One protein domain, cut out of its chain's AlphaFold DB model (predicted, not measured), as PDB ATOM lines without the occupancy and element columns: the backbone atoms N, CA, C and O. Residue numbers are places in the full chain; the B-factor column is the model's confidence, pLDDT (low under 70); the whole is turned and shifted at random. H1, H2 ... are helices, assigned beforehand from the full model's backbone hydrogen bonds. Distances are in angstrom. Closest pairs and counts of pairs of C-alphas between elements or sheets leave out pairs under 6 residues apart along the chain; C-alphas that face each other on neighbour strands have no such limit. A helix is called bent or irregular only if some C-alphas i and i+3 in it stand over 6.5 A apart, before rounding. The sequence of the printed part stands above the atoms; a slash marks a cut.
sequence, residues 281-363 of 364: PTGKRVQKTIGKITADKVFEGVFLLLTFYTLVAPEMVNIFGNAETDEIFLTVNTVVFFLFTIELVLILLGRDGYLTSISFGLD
ATOM      1  N   PRO A 281     104.474  27.458   2.489       90.00
ATOM      2  CA  PRO A 281     105.877  27.056   2.320       90.00
ATOM      3  C   PRO A 281     106.450  26.263   3.511       90.00
ATOM      4  O   PRO A 281     107.393  25.492   3.338       90.00
ATOM      5  N   THR A 282     105.873  26.408   4.708       89.44
ATOM      6  CA  THR A 282     106.181  25.596   5.895       89.44
ATOM      7  C   THR A 282     105.721  24.146   5.752       89.44
ATOM      8  O   THR A 282     106.497  23.241   6.057       89.44
ATOM      9  N   GLY A 283     104.524  23.904   5.210       88.25
ATOM     10  CA  GLY A 283     103.987  22.558   4.990       88.25
ATOM     11  C   GLY A 283     104.855  21.736   4.039       88.25
ATOM     12  O   GLY A 283     105.175  20.591   4.334       88.25
ATOM     13  N   LYS A 284     105.382  22.358   2.976       88.62
ATOM     14  CA  LYS A 284     106.325  21.698   2.053       88.62
ATOM     15  C   LYS A 284     107.628  21.261   2.731       88.62
ATOM     16  O   LYS A 284     108.211  20.246   2.354       88.62
ATOM     17  N   ARG A 285     108.111  22.016   3.727       92.31
ATOM     18  CA  ARG A 285     109.305  21.632   4.502       92.31
ATOM     19  C   ARG A 285     109.009  20.439   5.401       92.31
ATOM     20  O   ARG A 285     109.810  19.511   5.427       92.31
ATOM     21  N   VAL A 286     107.864  20.453   6.084       92.06
ATOM     22  CA  VAL A 286     107.411  19.337   6.927       92.06
ATOM     23  C   VAL A 286     107.228  18.080   6.082       92.06
ATOM     24  O   VAL A 286     107.829  17.062   6.400       92.06
ATOM     25  N   GLN A 287     106.529  18.176   4.950       91.62
ATOM     26  CA  GLN A 287     106.349  17.076   4.002       91.62
ATOM     27  C   GLN A 287     107.689  16.497   3.532       91.62
ATOM     28  O   GLN A 287     107.873  15.286   3.547       91.62
ATOM     29  N   LYS A 288     108.670  17.340   3.180       93.62
ATOM     30  CA  LYS A 288     110.003  16.863   2.774       93.62
ATOM     31  C   LYS A 288     110.740  16.140   3.905       93.62
ATOM     32  O   LYS A 288     111.500  15.215   3.634       93.62
ATOM     33  N   THR A 289     110.563  16.571   5.152       95.69
ATOM     34  CA  THR A 289     111.152  15.898   6.317       95.69
ATOM     35  C   THR A 289     110.451  14.574   6.597       95.69
ATOM     36  O   THR A 289     111.133  13.568   6.748       95.69
ATOM     37  N   ILE A 290     109.116  14.550   6.589       95.25
ATOM     38  CA  ILE A 290     108.325  13.327   6.764       95.25
ATOM     39  C   ILE A 290     108.664  12.324   5.663       95.25
ATOM     40  O   ILE A 290     108.995  11.190   5.974       95.25
ATOM     41  N   GLY A 291     108.722  12.763   4.403       94.56
ATOM     42  CA  GLY A 291     109.098  11.916   3.273       94.56
ATOM     43  C   GLY A 291     110.487  11.283   3.416       94.56
ATOM     44  O   GLY A 291     110.697  10.163   2.963       94.56
ATOM     45  N   LYS A 292     111.437  11.959   4.080       96.19
ATOM     46  CA  LYS A 292     112.747  11.369   4.410       96.19
ATOM     47  C   LYS A 292     112.651  10.318   5.513       96.19
ATOM     48  O   LYS A 292     113.339   9.314   5.416       96.19
ATOM     49  N   ILE A 293     111.827  10.561   6.535       95.94
ATOM     50  CA  ILE A 293     111.608   9.621   7.643       95.94
ATOM     51  C   ILE A 293     110.921   8.356   7.121       95.94
ATOM     52  O   ILE A 293     111.401   7.258   7.367       95.94
ATOM     53  N   THR A 294     109.856   8.502   6.331       95.56
ATOM     54  CA  THR A 294     109.105   7.369   5.767       95.56
ATOM     55  C   THR A 294     109.887   6.594   4.706       95.56
ATOM     56  O   THR A 294     109.544   5.459   4.404       95.56
ATOM     57  N   ALA A 295     110.912   7.201   4.098       94.75
ATOM     58  CA  ALA A 295     111.805   6.528   3.152       94.75
ATOM     59  C   ALA A 295     112.997   5.831   3.833       94.75
ATOM     60  O   ALA A 295     113.784   5.170   3.149       94.75
ATOM     61  N   ASP A 296     113.168   5.998   5.148       97.44
ATOM     62  CA  ASP A 296     114.222   5.328   5.897       97.44
ATOM     63  C   ASP A 296     113.924   3.825   5.997       97.44
ATOM     64  O   ASP A 296     112.823   3.401   6.348       97.44
ATOM     65  N   LYS A 297     114.937   3.002   5.720       96.44
ATOM     66  CA  LYS A 297     114.839   1.542   5.806       96.44
ATOM     67  C   LYS A 297     114.586   1.058   7.224       96.44
ATOM     68  O   LYS A 297     113.980   0.006   7.403       96.44
ATOM     69  N   VAL A 298     115.021   1.823   8.224       97.31
ATOM     70  CA  VAL A 298     114.731   1.511   9.626       97.31
ATOM     71  C   VAL A 298     113.247   1.713   9.923       97.31
ATOM     72  O   VAL A 298     112.645   0.855  10.559       97.31
ATOM     73  N   PHE A 299     112.649   2.799   9.423       95.44
ATOM     74  CA  PHE A 299     111.214   3.058   9.568       95.44
ATOM     75  C   PHE A 299     110.398   1.927   8.929       95.44
ATOM     76  O   PHE A 299     109.584   1.307   9.603       95.44
ATOM     77  N   GLU A 300     110.703   1.590   7.671       95.06
ATOM     78  CA  GLU A 300     110.075   0.475   6.945       95.06
ATOM     79  C   GLU A 300     110.227  -0.861   7.701       95.06
ATOM     80  O   GLU A 300     109.259  -1.599   7.870       95.06
ATOM     81  N   GLY A 301     111.422  -1.157   8.220       96.81
ATOM     82  CA  GLY A 301     111.689  -2.387   8.968       96.81
ATOM     83  C   GLY A 301     110.922  -2.494  10.289       96.81
ATOM     84  O   GLY A 301     110.455  -3.581  10.631       96.81
ATOM     85  N   VAL A 302     110.755  -1.386  11.022       96.50
ATOM     86  CA  VAL A 302     109.986  -1.362  12.279       96.50
ATOM     87  C   VAL A 302     108.517  -1.684  12.021       96.50
ATOM     88  O   VAL A 302     107.957  -2.522  12.721       96.50
ATOM     89  N   PHE A 303     107.903  -1.078  11.004       96.00
ATOM     90  CA  PHE A 303     106.496  -1.335  10.687       96.00
ATOM     91  C   PHE A 303     106.261  -2.699  10.046       96.00
ATOM     92  O   PHE A 303     105.241  -3.332  10.312       96.00
ATOM     93  N   LEU A 304     107.237  -3.228   9.305       95.88
ATOM     94  CA  LEU A 304     107.199  -4.615   8.844       95.88
ATOM     95  C   LEU A 304     107.231  -5.592  10.028       95.88
ATOM     96  O   LEU A 304     106.432  -6.526  10.071       95.88
ATOM     97  N   LEU A 305     108.087  -5.352  11.029       97.19
ATOM     98  CA  LEU A 305     108.110  -6.152  12.257       97.19
ATOM     99  C   LEU A 305     106.798  -6.023  13.044       97.19
ATOM    100  O   LEU A 305     106.288  -7.018  13.554       97.19
ATOM    101  N   LEU A 306     106.231  -4.817  13.106       96.38
ATOM    102  CA  LEU A 306     104.939  -4.561  13.741       96.38
ATOM    103  C   LEU A 306     103.798  -5.295  13.018       96.38
ATOM    104  O   LEU A 306     102.900  -5.826  13.661       96.38
ATOM    105  N   THR A 307     103.872  -5.386  11.688       95.62
ATOM    106  CA  THR A 307     102.922  -6.139  10.853       95.62
ATOM    107  C   THR A 307     103.066  -7.636  11.086       95.62
ATOM    108  O   THR A 307     102.083  -8.357  11.199       95.62
ATOM    109  N   PHE A 308     104.296  -8.130  11.215       97.06
ATOM    110  CA  PHE A 308     104.519  -9.521  11.587       97.06
ATOM    111  C   PHE A 308     103.945  -9.826  12.977       97.06
ATOM    112  O   PHE A 308     103.289 -10.848  13.162       97.06
ATOM    113  N   TYR A 309     104.126  -8.911  13.936       96.19
ATOM    114  CA  TYR A 309     103.508  -9.025  15.252       96.19
ATOM    115  C   TYR A 309     101.979  -9.109  15.158       96.19
ATOM    116  O   TYR A 309     101.411 -10.009  15.761       96.19
ATOM    117  N   THR A 310     101.304  -8.249  14.386       95.94
ATOM    118  CA  THR A 310      99.830  -8.296  14.276       95.94
ATOM    119  C   THR A 310      99.302  -9.544  13.586       95.94
ATOM    120  O   THR A 310      98.188  -9.960  13.887       95.94
ATOM    121  N   LEU A 311     100.084 -10.158  12.696       96.06
ATOM    122  CA  LEU A 311      99.722 -11.434  12.079       96.06
ATOM    123  C   LEU A 311      99.836 -12.601  13.067       96.06
ATOM    124  O   LEU A 311      98.978 -13.476  13.079       96.06
ATOM    125  N   VAL A 312     100.872 -12.602  13.909       96.56
ATOM    126  CA  VAL A 312     101.162 -13.709  14.836       96.56
ATOM    127  C   VAL A 312     100.437 -13.555  16.179       96.56
ATOM    128  O   VAL A 312     100.115 -14.548  16.829       96.56
ATOM    129  N   ALA A 313     100.151 -12.328  16.618       94.75
ATOM    130  CA  ALA A 313      99.553 -12.057  17.924       94.75
ATOM    131  C   ALA A 313      98.208 -12.779  18.156       94.75
ATOM    132  O   ALA A 313      98.069 -13.376  19.223       94.75
ATOM    133  N   PRO A 314      97.251 -12.821  17.204       94.06
ATOM    134  CA  PRO A 314      95.999 -13.556  17.387       94.06
ATOM    135  C   PRO A 314      96.209 -15.058  17.618       94.06
ATOM    136  O   PRO A 314      95.532 -15.655  18.454       94.06
ATOM    137  N   GLU A 315      97.177 -15.668  16.928       95.75
ATOM    138  CA  GLU A 315      97.516 -17.083  17.118       95.75
ATOM    139  C   GLU A 315      98.143 -17.326  18.494       95.75
ATOM    140  O   GLU A 315      97.799 -18.291  19.175       95.75
ATOM    141  N   MET A 316      99.013 -16.418  18.944       93.00
ATOM    142  CA  MET A 316      99.631 -16.500  20.270       93.00
ATOM    143  C   MET A 316      98.595 -16.373  21.390       93.00
ATOM    144  O   MET A 316      98.686 -17.103  22.373       93.00
ATOM    145  N   VAL A 317      97.594 -15.501  21.239       94.75
ATOM    146  CA  VAL A 317      96.479 -15.395  22.196       94.75
ATOM    147  C   VAL A 317      95.681 -16.694  22.240       94.75
ATOM    148  O   VAL A 317      95.345 -17.164  23.318       94.75
ATOM    149  N   ASN A 318      95.430 -17.327  21.095       94.12
ATOM    150  CA  ASN A 318      94.678 -18.579  21.059       94.12
ATOM    151  C   ASN A 318      95.428 -19.748  21.732       94.12
ATOM    152  O   ASN A 318      94.809 -20.626  22.325       94.12
ATOM    153  N   ILE A 319      96.763 -19.766  21.656       94.69
ATOM    154  CA  ILE A 319      97.592 -20.836  22.236       94.69
ATOM    155  C   ILE A 319      97.885 -20.593  23.726       94.69
ATOM    156  O   ILE A 319      97.932 -21.543  24.505       94.69
ATOM    157  N   PHE A 320      98.101 -19.336  24.124       92.44
ATOM    158  CA  PHE A 320      98.561 -18.952  25.468       92.44
ATOM    159  C   PHE A 320      97.518 -18.169  26.282       92.44
ATOM    160  O   PHE A 320      97.860 -17.585  27.315       92.44
ATOM    161  N   GLY A 321      96.273 -18.119  25.811       88.88
ATOM    162  CA  GLY A 321      95.199 -17.334  26.408       88.88
ATOM    163  C   GLY A 321      94.867 -17.804  27.819       88.88
ATOM    164  O   GLY A 321      94.313 -18.883  28.011       88.88
ATOM    165  N   ASN A 322      95.195 -16.967  28.798       93.56
ATOM    166  CA  ASN A 322      94.707 -17.042  30.167       93.56
ATOM    167  C   ASN A 322      93.924 -15.753  30.436       93.56
ATOM    168  O   ASN A 322      94.288 -14.694  29.933       93.56
ATOM    169  N   ALA A 323      92.917 -15.807  31.308       92.94
ATOM    170  CA  ALA A 323      92.092 -14.633  31.620       92.94
ATOM    171  C   ALA A 323      92.907 -13.410  32.102       92.94
ATOM    172  O   ALA A 323      92.505 -12.272  31.888       92.94
ATOM    173  N   GLU A 324      94.069 -13.631  32.728       93.19
ATOM    174  CA  GLU A 324      94.972 -12.559  33.174       93.19
ATOM    175  C   GLU A 324      95.817 -11.956  32.037       93.19
ATOM    176  O   GLU A 324      96.238 -10.803  32.125       93.19
ATOM    177  N   THR A 325      96.098 -12.710  30.968       93.25
ATOM    178  CA  THR A 325      96.913 -12.221  29.845       93.25
ATOM    179  C   THR A 325      96.089 -11.446  28.821       93.25
ATOM    180  O   THR A 325      96.653 -10.608  28.112       93.25
ATOM    181  N   ASP A 326      94.770 -11.643  28.790       92.94
ATOM    182  CA  ASP A 326      93.854 -10.981  27.856       92.94
ATOM    183  C   ASP A 326      93.912  -9.446  27.946       92.94
ATOM    184  O   ASP A 326      93.982  -8.764  26.919       92.94
ATOM    185  N   GLU A 327      93.971  -8.878  29.156       93.88
ATOM    186  CA  GLU A 327      94.047  -7.420  29.352       93.88
ATOM    187  C   GLU A 327      95.360  -6.831  28.803       93.88
ATOM    188  O   GLU A 327      95.382  -5.769  28.166       93.88
ATOM    189  N   ILE A 328      96.469  -7.554  28.991       93.94
ATOM    190  CA  ILE A 328      97.785  -7.148  28.489       93.94
ATOM    191  C   ILE A 328      97.790  -7.199  26.959       93.94
ATOM    192  O   ILE A 328      98.237  -6.247  26.316       93.94
ATOM    193  N   PHE A 329      97.259  -8.268  26.362       93.94
ATOM    194  CA  PHE A 329      97.159  -8.389  24.908       93.94
ATOM    195  C   PHE A 329      96.289  -7.292  24.294       93.94
ATOM    196  O   PHE A 329      96.688  -6.691  23.296       93.94
ATOM    197  N   LEU A 330      95.149  -6.972  24.911       93.56
ATOM    198  CA  LEU A 330      94.287  -5.875  24.473       93.56
ATOM    199  C   LEU A 330      95.028  -4.529  24.505       93.56
ATOM    200  O   LEU A 330      94.968  -3.753  23.546       93.56
ATOM    201  N   THR A 331      95.773  -4.273  25.581       96.12
ATOM    202  CA  THR A 331      96.565  -3.047  25.739       96.12
ATOM    203  C   THR A 331      97.644  -2.942  24.662       96.12
ATOM    204  O   THR A 331      97.762  -1.909  23.999       96.12
ATOM    205  N   VAL A 332      98.408  -4.014  24.431       96.06
ATOM    206  CA  VAL A 332      99.465  -4.023  23.408       96.06
ATOM    207  C   VAL A 332      98.874  -3.856  22.009       96.06
ATOM    208  O   VAL A 332      99.364  -3.023  21.246       96.06
ATOM    209  N   ASN A 333      97.784  -4.554  21.685       95.19
ATOM    210  CA  ASN A 333      97.105  -4.410  20.395       95.19
ATOM    211  C   ASN A 333      96.602  -2.981  20.162       95.19
ATOM    212  O   ASN A 333      96.734  -2.457  19.056       95.19
ATOM    213  N   THR A 334      96.103  -2.313  21.204       96.69
ATOM    214  CA  THR A 334      95.671  -0.909  21.126       96.69
ATOM    215  C   THR A 334      96.843   0.019  20.793       96.69
ATOM    216  O   THR A 334      96.731   0.882  19.920       96.69
ATOM    217  N   VAL A 335      97.999  -0.177  21.438       97.38
ATOM    218  CA  VAL A 335      99.218   0.597  21.149       97.38
ATOM    219  C   VAL A 335      99.703   0.346  19.721       97.38
ATOM    220  O   VAL A 335     100.046   1.289  19.009       97.38
ATOM    221  N   VAL A 336      99.701  -0.910  19.278       96.62
ATOM    222  CA  VAL A 336     100.109  -1.289  17.921       96.62
ATOM    223  C   VAL A 336      99.194  -0.657  16.872       96.62
ATOM    224  O   VAL A 336      99.684  -0.063  15.912       96.62
ATOM    225  N   PHE A 337      97.878  -0.694  17.082       96.25
ATOM    226  CA  PHE A 337      96.908  -0.040  16.202       96.25
ATOM    227  C   PHE A 337      97.129   1.477  16.116       96.25
ATOM    228  O   PHE A 337      97.088   2.070  15.032       96.25
ATOM    229  N   PHE A 338      97.430   2.119  17.247       97.50
ATOM    230  CA  PHE A 338      97.758   3.541  17.278       97.50
ATOM    231  C   PHE A 338      99.035   3.858  16.481       97.50
ATOM    232  O   PHE A 338      99.062   4.825  15.716       97.50
ATOM    233  N   LEU A 339     100.072   3.020  16.593       96.88
ATOM    234  CA  LEU A 339     101.302   3.162  15.809       96.88
ATOM    235  C   LEU A 339     101.047   3.013  14.303       96.88
ATOM    236  O   LEU A 339     101.546   3.837  13.538       96.88
ATOM    237  N   PHE A 340     100.229   2.046  13.879       96.38
ATOM    238  CA  PHE A 340      99.813   1.909  12.477       96.38
ATOM    239  C   PHE A 340      99.024   3.115  11.974       96.38
ATOM    240  O   PHE A 340      99.218   3.573  10.850       96.38
ATOM    241  N   THR A 341      98.157   3.677  12.814       95.56
ATOM    242  CA  THR A 341      97.403   4.883  12.458       95.56
ATOM    243  C   THR A 341      98.350   6.061  12.226       95.56
ATOM    244  O   THR A 341      98.217   6.783  11.236       95.56
ATOM    245  N   ILE A 342      99.351   6.236  13.095       96.25
ATOM    246  CA  ILE A 342     100.392   7.254  12.911       96.25
ATOM    247  C   ILE A 342     101.199   6.987  11.640       96.25
ATOM    248  O   ILE A 342     101.452   7.925  10.888       96.25
ATOM    249  N   GLU A 343     101.591   5.739  11.381       95.50
ATOM    250  CA  GLU A 343     102.303   5.354  10.161       95.50
ATOM    251  C   GLU A 343     101.525   5.754   8.913       95.50
ATOM    252  O   GLU A 343     102.057   6.447   8.046       95.50
ATOM    253  N   LEU A 344     100.249   5.377   8.858       93.44
ATOM    254  CA  LEU A 344      99.364   5.671   7.744       93.44
ATOM    255  C   LEU A 344      99.275   7.181   7.512       93.44
ATOM    256  O   LEU A 344      99.420   7.645   6.381       93.44
ATOM    257  N   VAL A 345      99.108   7.964   8.582       93.88
ATOM    258  CA  VAL A 345      99.092   9.431   8.511       93.88
ATOM    259  C   VAL A 345     100.436   9.982   8.025       93.88
ATOM    260  O   VAL A 345     100.460  10.876   7.179       93.88
ATOM    261  N   LEU A 346     101.565   9.455   8.504       94.31
ATOM    262  CA  LEU A 346     102.895   9.878   8.059       94.31
ATOM    263  C   LEU A 346     103.133   9.550   6.583       94.31
ATOM    264  O   LEU A 346     103.671  10.389   5.864       94.31
ATOM    265  N   ILE A 347     102.707   8.381   6.106       93.31
ATOM    266  CA  ILE A 347     102.822   7.993   4.697       93.31
ATOM    267  C   ILE A 347     101.939   8.889   3.823       93.31
ATOM    268  O   ILE A 347     102.414   9.404   2.807       93.31
ATOM    269  N   LEU A 348     100.696   9.143   4.247       90.88
ATOM    270  CA  LEU A 348      99.772  10.063   3.577       90.88
ATOM    271  C   LEU A 348     100.344  11.479   3.463       90.88
ATOM    272  O   LEU A 348     100.189  12.130   2.433       90.88
ATOM    273  N   LEU A 349     101.025  11.957   4.506       90.88
ATOM    274  CA  LEU A 349     101.667  13.270   4.503       90.88
ATOM    275  C   LEU A 349     102.983  13.283   3.715       90.88
ATOM    276  O   LEU A 349     103.327  14.304   3.121       90.88
ATOM    277  N   GLY A 350     103.744  12.189   3.739       90.25
ATOM    278  CA  GLY A 350     105.097  12.103   3.191       90.25
ATOM    279  C   GLY A 350     105.162  11.798   1.698       90.25
ATOM    280  O   GLY A 350     106.111  12.228   1.037       90.25
ATOM    281  N   ARG A 351     104.173  11.081   1.151       88.81
ATOM    282  CA  ARG A 351     104.194  10.576  -0.225       88.81
ATOM    283  C   ARG A 351     103.029  11.134  -1.040       88.81
ATOM    284  O   ARG A 351     101.873  10.790  -0.818       88.81
ATOM    285  N   ASP A 352     103.362  11.966  -2.025       84.69
ATOM    286  CA  ASP A 352     102.379  12.508  -2.966       84.69
ATOM    287  C   ASP A 352     101.688  11.372  -3.743       84.69
ATOM    288  O   ASP A 352     102.351  10.441  -4.216       84.69
ATOM    289  N   GLY A 353     100.364  11.448  -3.886       82.50
ATOM    290  CA  GLY A 353      99.574  10.471  -4.635       82.50
ATOM    291  C   GLY A 353      99.357   9.125  -3.936       82.50
ATOM    292  O   GLY A 353      98.837   8.203  -4.566       82.50
ATOM    293  N   TYR A 354      99.699   8.975  -2.652       83.38
ATOM    294  CA  TYR A 354      99.473   7.713  -1.932       83.38
ATOM    295  C   TYR A 354      97.990   7.291  -1.930       83.38
ATOM    296  O   TYR A 354      97.677   6.140  -2.236       83.38
ATOM    297  N   LEU A 355      97.066   8.240  -1.726       80.12
ATOM    298  CA  LEU A 355      95.615   7.995  -1.804       80.12
ATOM    299  C   LEU A 355      95.169   7.509  -3.185       80.12
ATOM    300  O   LEU A 355      94.320   6.622  -3.292       80.12
ATOM    301  N   THR A 356      95.757   8.067  -4.248       76.00
ATOM    302  CA  THR A 356      95.445   7.629  -5.613       76.00
ATOM    303  C   THR A 356      95.922   6.201  -5.851       76.00
ATOM    304  O   THR A 356      95.182   5.412  -6.427       76.00
ATOM    305  N   SER A 357      97.097   5.832  -5.330       77.94
ATOM    306  CA  SER A 357      97.635   4.476  -5.464       77.94
ATOM    307  C   SER A 357      96.794   3.428  -4.731       77.94
ATOM    308  O   SER A 357      96.624   2.336  -5.263       77.94
ATOM    309  N   ILE A 358      96.270   3.742  -3.539       76.75
ATOM    310  CA  ILE A 358      95.398   2.818  -2.790       76.75
ATOM    311  C   ILE A 358      94.063   2.631  -3.505       76.75
ATOM    312  O   ILE A 358      93.590   1.506  -3.633       76.75
ATOM    313  N   SER A 359      93.475   3.721  -4.002       66.50
ATOM    314  CA  SER A 359      92.167   3.671  -4.666       66.50
ATOM    315  C   SER A 359      92.187   2.749  -5.887       66.50
ATOM    316  O   SER A 359      91.222   2.039  -6.122       66.50
ATOM    317  N   PHE A 360      93.301   2.704  -6.625       63.19
ATOM    318  CA  PHE A 360      93.463   1.767  -7.738       63.19
ATOM    319  C   PHE A 360      93.629   0.307  -7.304       63.19
ATOM    320  O   PHE A 360      93.321  -0.574  -8.093       63.19
ATOM    321  N   GLY A 361      94.130   0.038  -6.097       57.62
ATOM    322  CA  GLY A 361      94.319  -1.326  -5.596       57.62
ATOM    323  C   GLY A 361      93.052  -1.959  -5.022       57.62
ATOM    324  O   GLY A 361      92.957  -3.177  -5.013       57.62
ATOM    325  N   LEU A 362      92.098  -1.147  -4.556       54.59
ATOM    326  CA  LEU A 362      90.818  -1.611  -4.001       54.59
ATOM    327  C   LEU A 362      89.715  -1.796  -5.057       54.59
ATOM    328  O   LEU A 362      88.660  -2.329  -4.735       54.59
ATOM    329  N   ASP A 363      89.937  -1.327  -6.287       47.97
ATOM    330  CA  ASP A 363      88.981  -1.418  -7.407       47.97
ATOM    331  C   ASP A 363      89.202  -2.686  -8.273       47.97
ATOM    332  O   ASP A 363      88.564  -2.854  -9.313       47.97
TER     333      ASP A 363
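Overview. This is residues 281 to 363 of the 364 residues of the protein "Hypothetical protein" of Polarella glacialis (UniProt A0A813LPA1). A long helical hairpin of H3 and H2 makes most of the length, and H1 reaches past its open end. H4 turns off sideways there, and residues 356 to 363 stick out. The 83 printed residues include four named helices, H1 to H4 in order, and no named strand: all helix, loose, radius of gyration of the C-alphas 16.5 A, spans 53 by 31 by 20 A.

Arrangement. H3, residues 325 to 350, is the hub. H2, residues 297 to 320, touches it as a hairpin, opposite ways at a shallow tilt of 26 degrees; their closest C-alphas, Leu 306 and Val 336, are 7.2 A apart. H1, residues 281 to 294, touches residues 346 to 350 of H3 alone, at a steep tilt of 52 degrees; the closest C-alphas, Gly 291 and Gly 350, are 4.0 A apart. H4, residues 354 to 362, only just touches H3, only at the corner, with 3 pairs of C-alphas within 8 A, the closest Leu 348 and Tyr 354 at 6.0 A. Every O i to N i+4 pair is within hydrogen-bond range in H3 and H4, 9 of 10 in H1 and 18 of 20 in H2.

Along the chain. From first to last C-alpha H3 measures 37.0 A and H2 32.7 A. H2 has a kink of 41 degrees near residue 314 and is only just irregular: C-alphas 311 and 314 are 6.8 A apart. H1 begins at C-alpha 281 (105.877, 27.056, 2.320); H4 ends at C-alpha 362 (90.818, -1.611, -4.001).

Size, cuts and confidence. The C-alphas farthest apart, of Pro 281 and Asn 322, are 53.3 A apart. The printed part has no cut, and its three links are tight. Residues 359 to 363 have pLDDT under 70.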